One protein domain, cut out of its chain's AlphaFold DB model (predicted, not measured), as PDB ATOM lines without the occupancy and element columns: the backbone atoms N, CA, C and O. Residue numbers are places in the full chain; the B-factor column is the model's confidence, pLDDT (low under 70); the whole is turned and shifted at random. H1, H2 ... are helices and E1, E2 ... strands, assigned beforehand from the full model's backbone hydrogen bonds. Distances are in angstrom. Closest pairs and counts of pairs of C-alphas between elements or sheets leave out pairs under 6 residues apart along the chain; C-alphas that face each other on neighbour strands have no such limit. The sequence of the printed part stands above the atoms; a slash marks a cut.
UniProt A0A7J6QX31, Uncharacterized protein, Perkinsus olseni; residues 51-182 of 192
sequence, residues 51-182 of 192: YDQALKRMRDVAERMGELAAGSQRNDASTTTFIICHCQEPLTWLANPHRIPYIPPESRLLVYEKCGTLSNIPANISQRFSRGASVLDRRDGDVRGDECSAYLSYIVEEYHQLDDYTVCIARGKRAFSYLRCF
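AT A GLANCE: This is residues 51 to 182 of the 192 residues of an uncharacterized protein of Perkinsus olseni (UniProt A0A7J6QX31). A single twisted sheet of five strands makes the body, with the helix H4 packed over one face and the short helix H2 off the sheet on the side away from H4. The longest helix, H1, meets the sheet with its residues 51 to 58 beside the edge strand E5 and runs on well past it, toward one end of the long axis. The printed part has 132 residues, with four named helices and five named strands in the chain order H1 E1 H2 E2 H3 E3 H4 E4 E5; the class is mixed, helices and strands. The sheet is mixed, in the order E3 E2 E1 E4 E5. The whole is compact, with a radius of gyration of the C-alphas of 14.9 A, and elongated, spanning 50 by 33 by 29 A.

HOW THE PARTS SIT: In the sheet, E1, residues 80 to 86, is parallel to E2, residues 107 to 113, with N 82 and O 108 2.8 A apart, within hydrogen-bond range. E3, residues 133 to 137, an edge strand, is parallel to E2, with N 134 and O 109 at 2.9 A. E4, residues 165 to 170, is parallel to E1, with N 83 and O 167 at 2.7 A. E5, residues 176 to 181, the other edge strand, is antiparallel to E4 in a hairpin, with N 168 and O 178 at 2.7 A. H4, residues 147 to 157, is on the sheet at a height over the sheet of 8.9 A, in two layers, a helix on one face of a sheet. It lies over E1, on which 4 of its 11 C-alphas fall, and only just not over E2 or E4, with 2 each; its line stands at 37 degrees to E1 on the local plane, slantwise to the strands. The closest C-alphas of H4 and E1, those of Glu 147 and Cys 85, are 5.6 A apart. H1, residues 51 to 71, only grazes the sheet; its C-alpha closest to E5 is that of Ala 54, 6.8 A from that of Ser 177. H2, residues 91 to 95, is not on the sheet and only just touches H3, residues 123 to 126, with 3 pairs of C-alphas within 8 A, the closest those of Ala 95 and Ile 125 at 5.4 A. H3 only grazes the sheet. H1 is apart from H2, H3 and H4. E1, H2, E2 and E2, H3, E3 are strand-helix-strand units, two parallel neighbours with a helix between, and E3, H4, E4 is a split one, with E2 and E1 between its strands; each crossover is right-handed. Every O i to N i+4 pair is within hydrogen-bond range in H1, 6 of 7 in H4 and 0 of 1 in H2, where 2 of 2 O i to N i+3 pairs are; H3 is too short for an O i to N i+4 pair.

IN THESE COORDINATES: H1 begins at C-alpha 51, (45.393, 24.418, 15.426), and is 29.3 A long. E1 measures 19.1 A, E2 19.5 A, E3 13.6 A, H4 16.1 A, E4 16.6 A and E5 16.7 A; H2 and H3 are short, 7.9 A and 5.0 A. E5 ends at C-alpha 181, (42.228, 7.297, 14.226).

THE WHOLE: The C-alphas farthest apart, those of Gln 73 and Asp 142, are 50.7 A apart. Residues 70 to 75, of which 70 and 71 belong to H1, and residues 156 to 161, of which 156 and 157 belong to H4, stand free. The printed part has no cut, and the link from H2 to E2, 11 residues, is long. The mean pLDDT of the printed part is 70.2; it is under 70 in 55 residues, among them 51 to 77, 140 to 150 and 170 to 182.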
ATOM      1  N   TYR A  51      46.781  24.498  15.872       40.38
ATOM      2  CA  TYR A  51      45.393  24.418  15.426       40.38
ATOM      3  C   TYR A  51      45.225  24.579  13.907       40.38
ATOM      4  O   TYR A  51      44.354  23.923  13.347       40.38
ATOM      5  N   ASP A  52      46.082  25.328  13.202       45.47
ATOM      6  CA  ASP A  52      46.037  25.387  11.731       45.47
ATOM      7  C   ASP A  52      46.515  24.070  11.117       45.47
ATOM      8  O   ASP A  52      45.942  23.593  10.137       45.47
ATOM      9  N   GLN A  53      47.503  23.413  11.738       50.12
ATOM     10  CA  GLN A  53      47.880  22.051  11.356       50.12
ATOM     11  C   GLN A  53      46.769  21.040  11.659       50.12
ATOM     12  O   GLN A  53      46.529  20.154  10.841       50.12
ATOM     13  N   ALA A  54      46.087  21.152  12.803       46.50
ATOM     14  CA  ALA A  54      44.963  20.283  13.150       46.50
ATOM     15  C   ALA A  54      43.779  20.477  12.192       46.50
ATOM     16  O   ALA A  54      43.224  19.497  11.703       46.50
ATOM     17  N   LEU A  55      43.434  21.727  11.864       48.22
ATOM     18  CA  LEU A  55      42.417  22.065  10.869       48.22
ATOM     19  C   LEU A  55      42.791  21.545   9.485       48.22
ATOM     20  O   LEU A  55      41.943  20.961   8.817       48.22
ATOM     21  N   LYS A  56      44.045  21.732   9.059       53.84
ATOM     22  CA  LYS A  56      44.532  21.209   7.782       53.84
ATOM     23  C   LYS A  56      44.428  19.688   7.748       53.84
ATOM     24  O   LYS A  56      43.839  19.163   6.823       53.84
ATOM     25  N   ARG A  57      44.883  18.983   8.785       52.22
ATOM     26  CA  ARG A  57      44.772  17.517   8.860       52.22
ATOM     27  C   ARG A  57      43.324  17.043   8.918       52.22
ATOM     28  O   ARG A  57      43.011  16.043   8.294       52.22
ATOM     29  N   MET A  58      42.439  17.746   9.628       48.75
ATOM     30  CA  MET A  58      41.005  17.448   9.595       48.75
ATOM     31  C   MET A  58      40.428  17.632   8.192       48.75
ATOM     32  O   MET A  58      39.630  16.800   7.779       48.75
ATOM     33  N   ARG A  59      40.838  18.669   7.449       53.31
ATOM     34  CA  ARG A  59      40.463  18.829   6.035       53.31
ATOM     35  C   ARG A  59      41.043  17.715   5.177       53.31
ATOM     36  O   ARG A  59      40.273  17.082   4.483       53.31
ATOM     37  N   ASP A  60      42.331  17.410   5.297       53.88
ATOM     38  CA  ASP A  60      42.995  16.349   4.533       53.88
ATOM     39  C   ASP A  60      42.344  14.977   4.806       53.88
ATOM     40  O   ASP A  60      42.190  14.159   3.903       53.88
ATOM     41  N   VAL A  61      41.937  14.712   6.053       51.19
ATOM     42  CA  VAL A  61      41.187  13.506   6.429       51.19
ATOM     43  C   VAL A  61      39.770  13.561   5.872       51.19
ATOM     44  O   VAL A  61      39.331  12.573   5.303       51.19
ATOM     45  N   ALA A  62      39.058  14.683   5.982       49.22
ATOM     46  CA  ALA A  62      37.713  14.835   5.427       49.22
ATOM     47  C   ALA A  62      37.695  14.700   3.895       49.22
ATOM     48  O   ALA A  62      36.798  14.061   3.357       49.22
ATOM     49  N   GLU A  63      38.698  15.240   3.204       55.62
ATOM     50  CA  GLU A  63      38.902  15.106   1.759       55.62
ATOM     51  C   GLU A  63      39.177  13.651   1.395       55.62
ATOM     52  O   GLU A  63      38.450  13.086   0.584       55.62
ATOM     53  N   ARG A  64      40.120  12.988   2.078       53.38
ATOM     54  CA  ARG A  64      40.376  11.553   1.879       53.38
ATOM     55  C   ARG A  64      39.155  10.692   2.183       53.38
ATOM     56  O   ARG A  64      38.914   9.720   1.481       53.38
ATOM     57  N   MET A  65      38.373  11.032   3.203       49.56
ATOM     58  CA  MET A  65      37.126  10.337   3.534       49.56
ATOM     59  C   MET A  65      36.051  10.583   2.471       49.56
ATOM     60  O   MET A  65      35.338   9.651   2.112       49.56
ATOM     61  N   GLY A  66      35.964  11.796   1.919       49.50
ATOM     62  CA  GLY A  66      35.098  12.121   0.786       49.50
ATOM     63  C   GLY A  66      35.486  11.361  -0.485       49.50
ATOM     64  O   GLY A  66      34.619  10.824  -1.169       49.50
ATOM     65  N   GLU A  67      36.784  11.241  -0.766       52.91
ATOM     66  CA  GLU A  67      37.329  10.452  -1.877       52.91
ATOM     67  C   GLU A  67      37.095   8.945  -1.685       52.91
ATOM     68  O   GLU A  67      36.701   8.255  -2.624       52.91
ATOM     69  N   LEU A  68      37.274   8.430  -0.464       46.97
ATOM     70  CA  LEU A  68      36.992   7.033  -0.118       46.97
ATOM     71  C   LEU A  68      35.494   6.713  -0.216       46.97
ATOM     72  O   LEU A  68      35.139   5.651  -0.728       46.97
ATOM     73  N   ALA A  69      34.624   7.634   0.206       46.38
ATOM     74  CA  ALA A  69      33.175   7.513   0.061       46.38
ATOM     75  C   ALA A  69      32.726   7.573  -1.411       46.38
ATOM     76  O   ALA A  69      31.759   6.914  -1.785       46.38
ATOM     77  N   ALA A  70      33.438   8.321  -2.259       52.34
ATOM     78  CA  ALA A  70      33.178   8.384  -3.697       52.34
ATOM     79  C   ALA A  70      33.750   7.181  -4.475       52.34
ATOM     80  O   ALA A  70      33.239   6.846  -5.544       52.34
ATOM     81  N   GLY A  71      34.808   6.537  -3.964       47.62
ATOM     82  CA  GLY A  71      35.560   5.490  -4.663       47.62
ATOM     83  C   GLY A  71      35.326   4.046  -4.201       47.62
ATOM     84  O   GLY A  71      35.766   3.126  -4.890       47.62
ATOM     85  N   SER A  72      34.666   3.797  -3.062       44.44
ATOM     86  CA  SER A  72      34.570   2.453  -2.472       44.44
ATOM     87  C   SER A  72      33.135   1.943  -2.315       44.44
ATOM     88  O   SER A  72      32.334   2.504  -1.579       44.44
ATOM     89  N   GLN A  73      32.857   0.776  -2.906       45.09
ATOM     90  CA  GLN A  73      31.731  -0.116  -2.584       45.09
ATOM     91  C   GLN A  73      31.861  -0.787  -1.189       45.09
ATOM     92  O   GLN A  73      31.416  -1.919  -0.997       45.09
ATOM     93  N   ARG A  74      32.483  -0.140  -0.193       45.44
ATOM     94  CA  ARG A  74      32.420  -0.592   1.206       45.44
ATOM     95  C   ARG A  74      31.375   0.229   1.947       45.44
ATOM     96  O   ARG A  74      31.613   1.370   2.314       45.44
ATOM     97  N   ASN A  75      30.233  -0.409   2.177       47.50
ATOM     98  CA  ASN A  75      29.079   0.099   2.920       47.50
ATOM     99  C   ASN A  75      29.311   0.263   4.439       47.50
ATOM    100  O   ASN A  75      28.349   0.513   5.158       47.50
ATOM    101  N   ASP A  76      30.543   0.150   4.935       55.97
ATOM    102  CA  ASP A  76      30.830   0.338   6.357       55.97
ATOM    103  C   ASP A  76      31.285   1.783   6.563       55.97
ATOM    104  O   ASP A  76      32.468   2.115   6.449       55.97
ATOM    105  N   ALA A  77      30.316   2.673   6.784       65.19
ATOM    106  CA  ALA A  77      30.594   4.052   7.155       65.19
ATOM    107  C   ALA A  77      31.422   4.066   8.449       65.19
ATOM    108  O   ALA A  77      30.992   3.538   9.473       65.19
ATOM    109  N   SER A  78      32.629   4.635   8.392       72.62
ATOM    110  CA  SER A  78      33.502   4.689   9.563       72.62
ATOM    111  C   SER A  78      32.889   5.545  10.664       72.62
ATOM    112  O   SER A  78      32.462   6.675  10.435       72.62
ATOM    113  N   THR A  79      32.898   5.010  11.874       82.12
ATOM    114  CA  THR A  79      32.318   5.632  13.060       82.12
ATOM    115  C   THR A  79      33.213   6.747  13.597       82.12
ATOM    116  O   THR A  79      34.439   6.627  13.611       82.12
ATOM    117  N   THR A  80      32.622   7.864  14.027       81.25
ATOM    118  CA  THR A  80      33.376   8.999  14.588       81.25
ATOM    119  C   THR A  80      32.741   9.529  15.873       81.25
ATOM    120  O   THR A  80      31.586   9.944  15.885       81.25
ATOM    121  N   THR A  81      33.503   9.626  16.959       86.75
ATOM    122  CA  THR A  81      33.050  10.280  18.196       86.75
ATOM    123  C   THR A  81      33.691  11.647  18.343       86.75
ATOM    124  O   THR A  81      34.908  11.759  18.361       86.75
ATOM    125  N   PHE A  82      32.890  12.687  18.527       86.38
ATOM    126  CA  PHE A  82      33.351  14.005  18.946       86.38
ATOM    127  C   PHE A  82      33.198  14.135  20.460       86.38
ATOM    128  O   PHE A  82      32.126  13.862  20.986       86.38
ATOM    129  N   ILE A  83      34.238  14.571  21.162       87.50
ATOM    130  CA  ILE A  83      34.260  14.744  22.617       87.50
ATOM    131  C   ILE A  83      34.569  16.194  22.917       87.50
ATOM    132  O   ILE A  83      35.588  16.708  22.470       87.50
ATOM    133  N   ILE A  84      33.716  16.862  23.682       85.94
ATOM    134  CA  ILE A  84      33.885  18.273  24.016       85.94
ATOM    135  C   ILE A  84      33.932  18.433  25.521       85.94
ATOM    136  O   ILE A  84      32.968  18.100  26.198       85.94
ATOM    137  N   CYS A  85      35.022  19.001  26.025       84.31
ATOM    138  CA  CYS A  85      35.087  19.443  27.414       84.31
ATOM    139  C   CYS A  85      34.420  20.808  27.541       84.31
ATOM    140  O   CYS A  85      34.746  21.728  26.785       84.31
ATOM    141  N   HIS A  86      33.498  20.928  28.488       85.19
ATOM    142  CA  HIS A  86      32.586  22.055  28.575       85.19
ATOM    143  C   HIS A  86      32.393  22.529  30.021       85.19
ATOM    144  O   HIS A  86      32.261  21.711  30.926       85.19
ATOM    145  N   CYS A  87      32.372  23.843  30.240       83.69
ATOM    146  CA  CYS A  87      32.098  24.483  31.523       83.69
ATOM    147  C   CYS A  87      31.205  25.714  31.307       83.69
ATOM    148  O   CYS A  87      31.659  26.859  31.300       83.69
ATOM    149  N   GLN A  88      29.903  25.482  31.142       81.50
ATOM    150  CA  GLN A  88      28.886  26.540  31.002       81.50
ATOM    151  C   GLN A  88      29.088  27.533  29.835       81.50
ATOM    152  O   GLN A  88      28.367  28.532  29.748       81.50
ATOM    153  N   GLU A  89      30.021  27.307  28.906       80.75
ATOM    154  CA  GLU A  89      30.138  28.167  27.734       80.75
ATOM    155  C   GLU A  89      28.942  28.001  26.771       80.75
ATOM    156  O   GLU A  89      28.232  27.001  26.745       80.75
ATOM    157  N   PRO A  90      28.665  28.974  25.893       82.31
ATOM    158  CA  PRO A  90      27.679  28.744  24.844       82.31
ATOM    159  C   PRO A  90      28.206  27.724  23.824       82.31
ATOM    160  O   PRO A  90      29.233  27.974  23.187       82.31
ATOM    161  N   LEU A  91      27.473  26.628  23.593       84.19
ATOM    162  CA  LEU A  91      27.771  25.612  22.565       84.19
ATOM    163  C   LEU A  91      27.398  26.039  21.132       84.19
ATOM    164  O   LEU A  91      27.635  25.303  20.178       84.19
ATOM    165  N   THR A  92      26.848  27.240  20.941       82.12
ATOM    166  CA  THR A  92      26.366  27.739  19.638       82.12
ATOM    167  C   THR A  92      27.444  27.783  18.553       82.12
ATOM    168  O   THR A  92      27.128  27.717  17.367       82.12
ATOM    169  N   TRP A  93      28.728  27.828  18.923       80.56
ATOM    170  CA  TRP A  93      29.838  27.766  17.969       80.56
ATOM    171  C   TRP A  93      29.919  26.426  17.223       80.56
ATOM    172  O   TRP A  93      30.446  26.403  16.113       80.56
ATOM    173  N   LEU A  94      29.368  25.339  17.777       79.69
ATOM    174  CA  LEU A  94      29.251  24.043  17.098       79.69
ATOM    175  C   LEU A  94      28.265  24.075  15.938       79.69
ATOM    176  O   LEU A  94      28.369  23.267  15.021       79.69
ATOM    177  N   ALA A  95      27.319  25.013  15.949       80.56
ATOM    178  CA  ALA A  95      26.420  25.225  14.824       80.56
ATOM    179  C   ALA A  95      27.118  25.941  13.661       80.56
ATOM    180  O   ALA A  95      26.574  25.978  12.563       80.56
ATOM    181  N   ASN A  96      28.304  26.521  13.881       76.75
ATOM    182  CA  ASN A  96      29.007  27.272  12.853       76.75
ATOM    183  C   ASN A  96      29.717  26.310  11.877       76.75
ATOM    184  O   ASN A  96      30.714  25.682  12.258       76.75
ATOM    185  N   PRO A  97      29.271  26.223  10.609       68.88
ATOM    186  CA  PRO A  97      29.899  25.355   9.619       68.88
ATOM    187  C   PRO A  97      31.335  25.790   9.299       68.88
ATOM    188  O   PRO A  97      32.144  24.973   8.904       68.88
ATOM    189  N   HIS A  98      31.732  27.039   9.541       68.38
ATOM    190  CA  HIS A  98      33.128  27.442   9.345       68.38
ATOM    191  C   HIS A  98      34.078  26.876  10.408       68.38
ATOM    192  O   HIS A  98      35.284  26.827  10.175       68.38
ATOM    193  N   ARG A  99      33.561  26.455  11.573       68.69
ATOM    194  CA  ARG A  99      34.367  25.854  12.651       68.69
ATOM    195  C   ARG A  99      34.419  24.338  12.567       68.69
ATOM    196  O   ARG A  99      35.470  23.757  12.806       68.69
ATOM    197  N   ILE A 100      33.298  23.717  12.213       71.12
ATOM    198  CA  ILE A 100      33.210  22.283  11.934       71.12
ATOM    199  C   ILE A 100      32.581  22.144  10.543       71.12
ATOM    200  O   ILE A 100      31.355  22.028  10.446       71.12
ATOM    201  N   PRO A 101      33.391  22.237   9.470       64.38
ATOM    202  CA  PRO A 101      32.896  22.256   8.089       64.38
ATOM    203  C   PRO A 101      32.356  20.918   7.627       64.38
ATOM    204  O   PRO A 101      31.488  20.874   6.761       64.38
ATOM    205  N   TYR A 102      32.825  19.836   8.238       72.75
ATOM    206  CA  TYR A 102      32.448  18.489   7.872       72.75
ATOM    207  C   TYR A 102      32.249  17.649   9.131       72.75
ATOM    208  O   TYR A 102      33.068  17.696  10.047       72.75
ATOM    209  N   ILE A 103      31.144  16.909   9.166       78.12
ATOM    210  CA  ILE A 103      30.867  15.878  10.165       78.12
ATOM    211  C   ILE A 103      30.649  14.592   9.366       78.12
ATOM    212  O   ILE A 103      29.733  14.569   8.539       78.12
ATOM    213  N   PRO A 104      31.497  13.566   9.548       76.75
ATOM    214  CA  PRO A 104      31.335  12.297   8.854       76.75
ATOM    215  C   PRO A 104      29.951  11.671   9.099       76.75
ATOM    216  O   PRO A 104      29.370  11.867  10.174       76.75
ATOM    217  N   PRO A 105      29.432  10.866   8.158       77.00
ATOM    218  CA  PRO A 105      28.378   9.902   8.467       77.00
ATOM    219  C   PRO A 105      28.783   9.029   9.667       77.00
ATOM    220  O   PRO A 105      29.970   8.850   9.921       77.00
ATOM    221  N   GLU A 106      27.817   8.512  10.424       85.94
ATOM    222  CA  GLU A 106      28.072   7.721  11.643       85.94
ATOM    223  C   GLU A 106      28.868   8.454  12.737       85.94
ATOM    224  O   GLU A 106      29.648   7.862  13.494       85.94
ATOM    225  N   SER A 107      28.614   9.759  12.874       87.75
ATOM    226  CA  SER A 107      29.196  10.570  13.944       87.75
ATOM    227  C   SER A 107      28.289  10.681  15.173       87.75
ATOM    228  O   SER A 107      27.089  10.927  15.030       87.75
ATOM    229  N   ARG A 108      28.869  10.602  16.379       93.38
ATOM    230  CA  ARG A 108      28.231  10.985  17.655       93.38
ATOM    231  C   ARG A 108      28.951  12.158  18.320       93.38
ATOM    232  O   ARG A 108      30.147  12.343  18.113       93.38
ATOM    233  N   LEU A 109      28.236  12.924  19.140       92.25
ATOM    234  CA  LEU A 109      28.790  14.001  19.966       92.25
ATOM    235  C   LEU A 109      28.600  13.696  21.457       92.25
ATOM    236  O   LEU A 109      27.482  13.463  21.902       92.25
ATOM    237  N   LEU A 110      29.674  13.775  22.234       92.19
ATOM    238  CA  LEU A 110      29.679  13.683  23.688       92.19
ATOM    239  C   LEU A 110      30.185  15.007  24.267       92.19
ATOM    240  O   LEU A 110      31.311  15.422  23.996       92.19
ATOM    241  N   VAL A 111      29.368  15.677  25.072       90.44
ATOM    242  CA  VAL A 111      29.750  16.902  25.784       90.44
ATOM    243  C   VAL A 111      29.944  16.567  27.256       90.44
ATOM    244  O   VAL A 111      28.990  16.235  27.948       90.44
ATOM    245  N   TYR A 112      31.177  16.652  27.733       88.62
ATOM    246  CA  TYR A 112      31.546  16.435  29.125       88.62
ATOM    247  C   TYR A 112      31.397  17.755  29.882       88.62
ATOM    248  O   TYR A 112      32.186  18.682  29.684       88.62
ATOM    249  N   GLU A 113      30.360  17.853  30.711       87.44
ATOM    250  CA  GLU A 113      30.080  19.024  31.536       87.44
ATOM    251  C   GLU A 113      30.868  18.954  32.847       87.44
ATOM    252  O   GLU A 113      30.658  18.054  33.661       87.44
ATOM    253  N   LYS A 114      31.739  19.943  33.055       84.62
ATOM    254  CA  LYS A 114      32.647  20.029  34.205       84.62
ATOM    255  C   LYS A 114      32.104  20.903  35.334       84.62
ATOM    256  O   LYS A 114      32.519  20.766  36.477       84.62
ATOM    257  N   CYS A 115      31.167  21.807  35.041       82.38
ATOM    258  CA  CYS A 115      30.782  22.886  35.956       82.38
ATOM    259  C   CYS A 115      29.391  22.712  36.576       82.38
ATOM    260  O   CYS A 115      28.801  23.669  37.077       82.38
ATOM    261  N   GLY A 116      28.873  21.480  36.555       77.06
ATOM    262  CA  GLY A 116      27.702  21.051  37.327       77.06
ATOM    263  C   GLY A 116      26.346  21.545  36.834       77.06
ATOM    264  O   GLY A 116      25.328  21.177  37.415       77.06
ATOM    265  N   THR A 117      26.310  22.329  35.759       81.31
ATOM    266  CA  THR A 117      25.067  22.736  35.103       81.31
ATOM    267  C   THR A 117      24.995  22.033  33.764       81.31
ATOM    268  O   THR A 117      25.750  22.386  32.865       81.31
ATOM    269  N   LEU A 118      24.101  21.050  33.623       80.06
ATOM    270  CA  LEU A 118      23.930  20.338  32.358       80.06
ATOM    271  C   LEU A 118      23.569  21.321  31.246       80.06
ATOM    272  O   LEU A 118      22.485  21.910  31.223       80.06
ATOM    273  N   SER A 119      24.504  21.483  30.322       83.88
ATOM    274  CA  SER A 119      24.304  22.310  29.148       83.88
ATOM    275  C   SER A 119      23.261  21.693  28.229       83.88
ATOM    276  O   SER A 119      23.134  20.477  28.131       83.88
ATOM    277  N   ASN A 120      22.497  22.532  27.538       87.25
ATOM    278  CA  ASN A 120      21.577  22.051  26.516       87.25
ATOM    279  C   ASN A 120      22.292  22.048  25.163       87.25
ATOM    280  O   ASN A 120      22.837  23.080  24.764       87.25
ATOM    281  N   ILE A 121      22.273  20.920  24.448       89.31
ATOM    282  CA  ILE A 121      22.748  20.859  23.062       89.31
ATOM    283  C   ILE A 121      21.605  21.347  22.166       89.31
ATOM    284  O   ILE A 121      20.557  20.700  22.105       89.31
ATOM    285  N   PRO A 122      21.772  22.471  21.449       88.50
ATOM    286  CA  PRO A 122      20.744  22.962  20.542       88.50
ATOM    287  C   PRO A 122      20.355  21.908  19.494       88.50
ATOM    288  O   PRO A 122      21.220  21.226  18.943       88.50
ATOM    289  N   ALA A 123      19.062  21.803  19.170       89.00
ATOM    290  CA  ALA A 123      18.548  20.779  18.251       89.00
ATOM    291  C   ALA A 123      19.240  20.797  16.877       89.00
ATOM    292  O   ALA A 123      19.531  19.748  16.307       89.00
ATOM    293  N   ASN A 124      19.571  21.988  16.376       87.75
ATOM    294  CA  ASN A 124      20.298  22.174  15.121       87.75
ATOM    295  C   ASN A 124      21.751  21.674  15.171       87.75
ATOM    296  O   ASN A 124      22.341  21.466  14.118       87.75
ATOM    297  N   ILE A 125      22.342  21.507  16.358       87.69
ATOM    298  CA  ILE A 125      23.647  20.860  16.542       87.69
ATOM    299  C   ILE A 125      23.452  19.349  16.627       87.69
ATOM    300  O   ILE A 125      24.117  18.627  15.890       87.69
ATOM    301  N   SER A 126      22.511  18.871  17.447       89.50
ATOM    302  CA  SER A 126      22.240  17.435  17.615       89.50
ATOM    303  C   SER A 126      21.897  16.742  16.295       89.50
ATOM    304  O   SER A 126      22.389  15.652  16.032       89.50
ATOM    305  N   GLN A 127      21.129  17.402  15.421       90.25
ATOM    306  CA  GLN A 127      20.766  16.883  14.095       90.25
ATOM    307  C   GLN A 127      21.957  16.692  13.146       90.25
ATOM    308  O   GLN A 127      21.823  16.000  12.140       90.25
ATOM    309  N   ARG A 128      23.120  17.293  13.434       87.06
ATOM    310  CA  ARG A 128      24.323  17.124  12.609       87.06
ATOM    311  C   ARG A 128      25.057  15.807  12.881       87.06
ATOM    312  O   ARG A 128      25.899  15.431  12.074       87.06
ATOM    313  N   PHE A 129      24.768  15.138  13.998       90.75
ATOM    314  CA  PHE A 129      25.427  13.905  14.433       90.75
ATOM    315  C   PHE A 129      24.441  12.740  14.318       90.75
ATOM    316  O   PHE A 129      23.515  12.626  15.119       90.75
ATOM    317  N   SER A 130      24.618  11.877  13.312       90.44
ATOM    318  CA  SER A 130      23.648  10.819  12.982       90.44
ATOM    319  C   SER A 130      23.454   9.790  14.098       90.44
ATOM    320  O   SER A 130      22.353   9.269  14.261       90.44
ATOM    321  N   ARG A 131      24.490   9.540  14.906       93.00
ATOM    322  CA  ARG A 131      24.441   8.641  16.073       93.00
ATOM    323  C   ARG A 131      24.036   9.351  17.365       93.00
ATOM    324  O   ARG A 131      24.016   8.738  18.429       93.00
ATOM    325  N   GLY A 132      23.679  10.628  17.272       93.94
ATOM    326  CA  GLY A 132      23.153  11.422  18.369       93.94
ATOM    327  C   GLY A 132      24.192  12.288  19.073       93.94
ATOM    328  O   GLY A 132      25.393  12.257  18.794       93.94
ATOM    329  N   ALA A 133      23.684  13.095  19.999       93.94
ATOM    330  CA  ALA A 133      24.464  14.000  20.821       93.94
ATOM    331  C   ALA A 133      24.002  13.889  22.276       93.94
ATOM    332  O   ALA A 133      22.799  13.919  22.541       93.94
ATOM    333  N   SER A 134      24.938  13.765  23.212       93.06
ATOM    334  CA  SER A 134      24.644  13.644  24.639       93.06
ATOM    335  C   SER A 134      25.534  14.551  25.480       93.06
ATOM    336  O   SER A 134      26.644  14.914  25.089       93.06
ATOM    337  N   VAL A 135      25.016  14.928  26.648       90.62
ATOM    338  CA  VAL A 135      25.755  15.662  27.675       90.62
ATOM    339  C   VAL A 135      25.948  14.731  28.857       90.62
ATOM    340  O   VAL A 135      24.987  14.130  29.337       90.62
ATOM    341  N   LEU A 136      27.190  14.594  29.298       89.38
ATOM    342  CA  LEU A 136      27.601  13.734  30.392       89.38
ATOM    343  C   LEU A 136      28.045  14.622  31.553       89.38
ATOM    344  O   LEU A 136      28.931  15.459  31.389       89.38
ATOM    345  N   ASP A 137      27.424  14.443  32.722       86.44
ATOM    346  CA  ASP A 137      27.895  15.066  33.962       86.44
ATOM    347  C   ASP A 137      29.185  14.368  34.393       86.44
ATOM    348  O   ASP A 137      29.195  13.185  34.761       86.44
ATOM    349  N   ARG A 138      30.285  15.105  34.277       79.69
ATOM    350  CA  ARG A 138      31.629  14.679  34.651       79.69
ATOM    351  C   ARG A 138      32.289  15.825  35.398       79.69
ATOM    352  O   ARG A 138      33.347  16.316  35.028       79.69
ATOM    353  N   ARG A 139      31.616  16.256  36.465       76.19
ATOM    354  CA  ARG A 139      32.254  17.036  37.518       76.19
ATOM    355  C   ARG A 139      33.424  16.238  38.065       76.19
ATOM    356  O   ARG A 139      33.236  15.198  38.697       76.19
ATOM    357  N   ASP A 140      34.620  16.739  37.833       62.47
ATOM    358  CA  ASP A 140      35.774  16.311  38.597       62.47
ATOM    359  C   ASP A 140      35.515  16.729  40.053       62.47
ATOM    360  O   ASP A 140      35.089  17.856  40.295       62.47
ATOM    361  N   GLY A 141      35.629  15.791  41.001       62.28
ATOM    362  CA  GLY A 141      35.362  16.032  42.425       62.28
ATOM    363  C   GLY A 141      36.320  17.069  43.030       62.28
ATOM    364  O   GLY A 141      36.279  18.246  42.698       62.28
ATOM    365  N   ASP A 142      37.217  16.652  43.927       52.38
ATOM    366  CA  ASP A 142      38.249  17.558  44.471       52.38
ATOM    367  C   ASP A 142      39.470  17.715  43.539       52.38
ATOM    368  O   ASP A 142      40.373  18.514  43.795       52.38
ATOM    369  N   VAL A 143      39.528  16.935  42.455       47.59
ATOM    370  CA  VAL A 143      40.634  16.937  41.493       47.59
ATOM    371  C   VAL A 143      40.336  17.952  40.391       47.59
ATOM    372  O   VAL A 143      39.206  18.092  39.941       47.59
ATOM    373  N   ARG A 144      41.357  18.707  39.985       55.84
ATOM    374  CA  ARG A 144      41.253  19.788  39.003       55.84
ATOM    375  C   ARG A 144      40.672  19.263  37.687       55.84
ATOM    376  O   ARG A 144      41.328  18.486  37.009       55.84
ATOM    377  N   GLY A 145      39.486  19.751  37.325       56.19
ATOM    378  CA  GLY A 145      38.823  19.402  36.074       56.19
ATOM    379  C   GLY A 145      39.453  20.026  34.846       56.19
ATOM    380  O   GLY A 145      38.981  21.034  34.303       56.19
ATOM    381  N   ASP A 146      40.566  19.445  34.431       66.75
ATOM    382  CA  ASP A 146      41.187  19.756  33.162       66.75
ATOM    383  C   ASP A 146      40.477  19.037  32.008       66.75
ATOM    384  O   ASP A 146      39.550  18.248  32.157       66.75
ATOM    385  N   GLU A 147      40.805  19.442  30.795       69.81
ATOM    386  CA  GLU A 147      40.268  18.844  29.579       69.81
ATOM    387  C   GLU A 147      40.761  17.394  29.388       69.81
ATOM    388  O   GLU A 147      40.128  16.607  28.685       69.81
ATOM    389  N   CYS A 148      41.877  17.028  30.025       67.75
ATOM    390  CA  CYS A 148      42.513  15.724  29.895       67.75
ATOM    391  C   CYS A 148      41.716  14.623  30.605       67.75
ATOM    392  O   CYS A 148      41.552  13.539  30.035       67.75
ATOM    393  N   SER A 149      41.174  14.899  31.796       69.81
ATOM    394  CA  SER A 149      40.398  13.931  32.582       69.81
ATOM    395  C   SER A 149      39.173  13.416  31.823       69.81
ATOM    396  O   SER A 149      38.911  12.212  31.800       69.81
ATOM    397  N   ALA A 150      38.468  14.292  31.109       69.44
ATOM    398  CA  ALA A 150      37.308  13.932  30.298       69.44
ATOM    399  C   ALA A 150      37.674  13.031  29.106       69.44
ATOM    400  O   ALA A 150      36.975  12.056  28.822       69.44
ATOM    401  N   TYR A 151      38.790  13.305  28.422       74.56
ATOM    402  CA  TYR A 151      39.253  12.462  27.313       74.56
ATOM    403  C   TYR A 151      39.706  11.085  27.788       74.56
ATOM    404  O   TYR A 151      39.400  10.077  27.149       74.56
ATOM    405  N   LEU A 152      40.418  11.033  28.913       72.88
ATOM    406  CA  LEU A 152      40.850   9.779  29.516       72.88
ATOM    407  C   LEU A 152      39.657   8.967  30.020       72.88
ATOM    408  O   LEU A 152      39.603   7.769  29.754       72.88
ATOM    409  N   SER A 153      38.671   9.616  30.644       73.94
ATOM    410  CA  SER A 153      37.428   8.972  31.089       73.94
ATOM    411  C   SER A 153      36.722   8.278  29.929       73.94
ATOM    412  O   SER A 153      36.418   7.093  30.023       73.94
ATOM    413  N   TYR A 154      36.567   8.964  28.790       81.00
ATOM    414  CA  TYR A 154      36.019   8.346  27.584       81.00
ATOM    415  C   TYR A 154      36.822   7.123  27.131       81.00
ATOM    416  O   TYR A 154      36.249   6.076  26.851       81.00
ATOM    417  N   ILE A 155      38.151   7.249  27.042       76.56
ATOM    418  CA  ILE A 155      39.008   6.160  26.554       76.56
ATOM    419  C   ILE A 155      38.909   4.938  27.465       76.56
ATOM    420  O   ILE A 155      38.935   3.823  26.960       76.56
ATOM    421  N   VAL A 156      38.823   5.144  28.779       75.25
ATOM    422  CA  VAL A 156      38.696   4.066  29.764       75.25
ATOM    423  C   VAL A 156      37.315   3.417  29.685       75.25
ATOM    424  O   VAL A 156      37.228   2.193  29.631       75.25
ATOM    425  N   GLU A 157      36.246   4.214  29.639       77.94
ATOM    426  CA  GLU A 157      34.863   3.720  29.601       77.94
ATOM    427  C   GLU A 157      34.555   2.958  28.307       77.94
ATOM    428  O   GLU A 157      33.924   1.903  28.331       77.94
ATOM    429  N   GLU A 158      35.041   3.469  27.179       81.31
ATOM    430  CA  GLU A 158      34.709   2.968  25.846       81.31
ATOM    431  C   GLU A 158      35.850   2.139  25.248       81.31
ATOM    432  O   GLU A 158      35.817   1.843  24.061       81.31
ATOM    433  N   TYR A 159      36.858   1.743  26.039       76.00
ATOM    434  CA  TYR A 159      38.119   1.155  25.558       76.00
ATOM    435  C   TYR A 159      37.933   0.019  24.539       76.00
ATOM    436  O   TYR A 159      38.667  -0.086  23.554       76.00
ATOM    437  N   HIS A 160      36.935  -0.833  24.771       74.44
ATOM    438  CA  HIS A 160      36.629  -1.992  23.932       74.44
ATOM    439  C   HIS A 160      35.725  -1.678  22.730       74.44
ATOM    440  O   HIS A 160      35.526  -2.548  21.885       74.44
ATOM    441  N   GLN A 161      35.164  -0.472  22.663       82.50
ATOM    442  CA  GLN A 161      34.173  -0.030  21.677       82.50
ATOM    443  C   GLN A 161      34.503   1.365  21.128       82.50
ATOM    444  O   GLN A 161      33.617   2.150  20.797       82.50
ATOM    445  N   LEU A 162      35.794   1.687  21.037       80.06
ATOM    446  CA  LEU A 162      36.233   2.958  20.477       80.06
ATOM    447  C   LEU A 162      35.852   3.015  18.999       80.06
ATOM    448  O   LEU A 162      36.171   2.108  18.230       80.06
ATOM    449  N   ASP A 163      35.190   4.106  18.626       80.50
ATOM    450  CA  ASP A 163      34.916   4.430  17.232       80.50
ATOM    451  C   ASP A 163      36.211   4.477  16.407       80.50
ATOM    452  O   ASP A 163      37.290   4.791  16.925       80.50
ATOM    453  N   ASP A 164      36.083   4.262  15.095       75.06
ATOM    454  CA  ASP A 164      37.202   4.323  14.147       75.06
ATOM    455  C   ASP A 164      37.965   5.648  14.265       75.06
ATOM    456  O   ASP A 164      39.192   5.691  14.109       75.06
ATOM    457  N   TYR A 165      37.247   6.725  14.599       74.25
ATOM    458  CA  TYR A 165      37.797   8.045  14.855       74.25
ATOM    459  C   TYR A 165      37.264   8.650  16.158       74.25
ATOM    460  O   TYR A 165      36.087   8.552  16.492       74.25
ATOM    461  N   THR A 166      38.125   9.347  16.897       76.25
ATOM    462  CA  THR A 166      37.738  10.162  18.055       76.25
ATOM    463  C   THR A 166      38.324  11.563  17.923       76.25
ATOM    464  O   THR A 166      39.537  11.728  17.837       76.25
ATOM    465  N   VAL A 167      37.469  12.579  17.916       77.44
ATOM    466  CA  VAL A 167      37.806  13.999  17.817       77.44
ATOM    467  C   VAL A 167      37.552  14.651  19.170       77.44
ATOM    468  O   VAL A 167      36.416  14.917  19.533       77.44
ATOM    469  N   CYS A 168      38.594  14.950  19.923       78.50
ATOM    470  CA  CYS A 168      38.488  15.656  21.190       78.50
ATOM    471  C   CYS A 168      38.675  17.160  20.960       78.50
ATOM    472  O   CYS A 168      39.633  17.576  20.318       78.50
ATOM    473  N   ILE A 169      37.773  17.990  21.468       74.56
ATOM    474  CA  ILE A 169      37.793  19.443  21.310       74.56
ATOM    475  C   ILE A 169      37.699  20.078  22.691       74.56
ATOM    476  O   ILE A 169      36.888  19.681  23.530       74.56
ATOM    477  N   ALA A 170      38.537  21.072  22.939       68.44
ATOM    478  CA  ALA A 170      38.564  21.811  24.184       68.44
ATOM    479  C   ALA A 170      38.642  23.306  23.902       68.44
ATOM    480  O   ALA A 170      39.442  23.781  23.087       68.44
ATOM    481  N   ARG A 171      37.789  24.066  24.590       57.69
ATOM    482  CA  ARG A 171      37.716  25.517  24.455       57.69
ATOM    483  C   ARG A 171      38.414  26.183  25.639       57.69
ATOM    484  O   ARG A 171      37.787  26.485  26.640       57.69
ATOM    485  N   GLY A 172      39.701  26.482  25.484       54.62
ATOM    486  CA  GLY A 172      40.451  27.378  26.369       54.62
ATOM    487  C   GLY A 172      40.911  28.651  25.648       54.62
ATOM    488  O   GLY A 172      40.722  28.801  24.442       54.62
ATOM    489  N   LYS A 173      41.606  29.558  26.358       42.53
ATOM    490  CA  LYS A 173      42.404  30.645  25.726       42.53
ATOM    491  C   LYS A 173      43.494  30.105  24.777       42.53
ATOM    492  O   LYS A 173      44.066  30.865  24.004       42.53
ATOM    493  N   ARG A 174      43.759  28.801  24.848       40.34
ATOM    494  CA  ARG A 174      44.559  27.978  23.943       40.34
ATOM    495  C   ARG A 174      43.612  26.854  23.521       40.34
ATOM    496  O   ARG A 174      43.163  26.097  24.374       40.34
ATOM    497  N   ALA A 175      43.138  26.871  22.279       38.31
ATOM    498  CA  ALA A 175      42.164  25.889  21.811       38.31
ATOM    499  C   ALA A 175      42.886  24.568  21.527       38.31
ATOM    500  O   ALA A 175      43.866  24.560  20.783       38.31
ATOM    501  N   PHE A 176      42.394  23.474  22.100       40.75
ATOM    502  CA  PHE A 176      42.959  22.143  21.911       40.75
ATOM    503  C   PHE A 176      42.028  21.331  21.011       40.75
ATOM    504  O   PHE A 176      40.820  21.281  21.244       40.75
ATOM    505  N   SER A 177      42.592  20.698  19.987       39.59
ATOM    506  CA  SER A 177      41.887  19.732  19.146       39.59
ATOM    507  C   SER A 177      42.755  18.488  19.024       39.59
ATOM    508  O   SER A 177      43.892  18.562  18.562       39.59
ATOM    509  N   TYR A 178      42.222  17.353  19.442       43.66
ATOM    510  CA  TYR A 178      42.837  16.039  19.364       43.66
ATOM    511  C   TYR A 178      42.042  15.175  18.390       43.66
ATOM    512  O   TYR A 178      40.818  15.233  18.340       43.66
ATOM    513  N   LEU A 179      42.747  14.390  17.584       40.25
ATOM    514  CA  LEU A 179      42.165  13.470  16.615       40.25
ATOM    515  C   LEU A 179      42.873  12.124  16.773       40.25
ATOM    516  O   LEU A 179      44.071  12.026  16.512       40.25
ATOM    517  N   ARG A 180      42.143  11.093  17.192       41.94
ATOM    518  CA  ARG A 180      42.574   9.693  17.186       41.94
ATOM    519  C   ARG A 180      41.908   8.984  16.016       41.94
ATOM    520  O   ARG A 180      40.708   9.122  15.825       41.94
ATOM    521  N   CYS A 181      42.691   8.235  15.249       36.72
ATOM    522  CA  CYS A 181      42.228   7.297  14.226       36.72
ATOM    523  C   CYS A 181      42.701   5.902  14.652       36.72
ATOM    524  O   CYS A 181      43.885   5.731  14.958       36.72
ATOM    525  N   PHE A 182      41.798   4.929  14.739       40.97
ATOM    526  CA  PHE A 182      42.079   3.587  15.255       40.97
ATOM    527  C   PHE A 182      42.372   2.538  14.188       40.97
ATOM    528  O   PHE A 182      42.828   1.440  14.510       40.97
TER     529      PHE A 182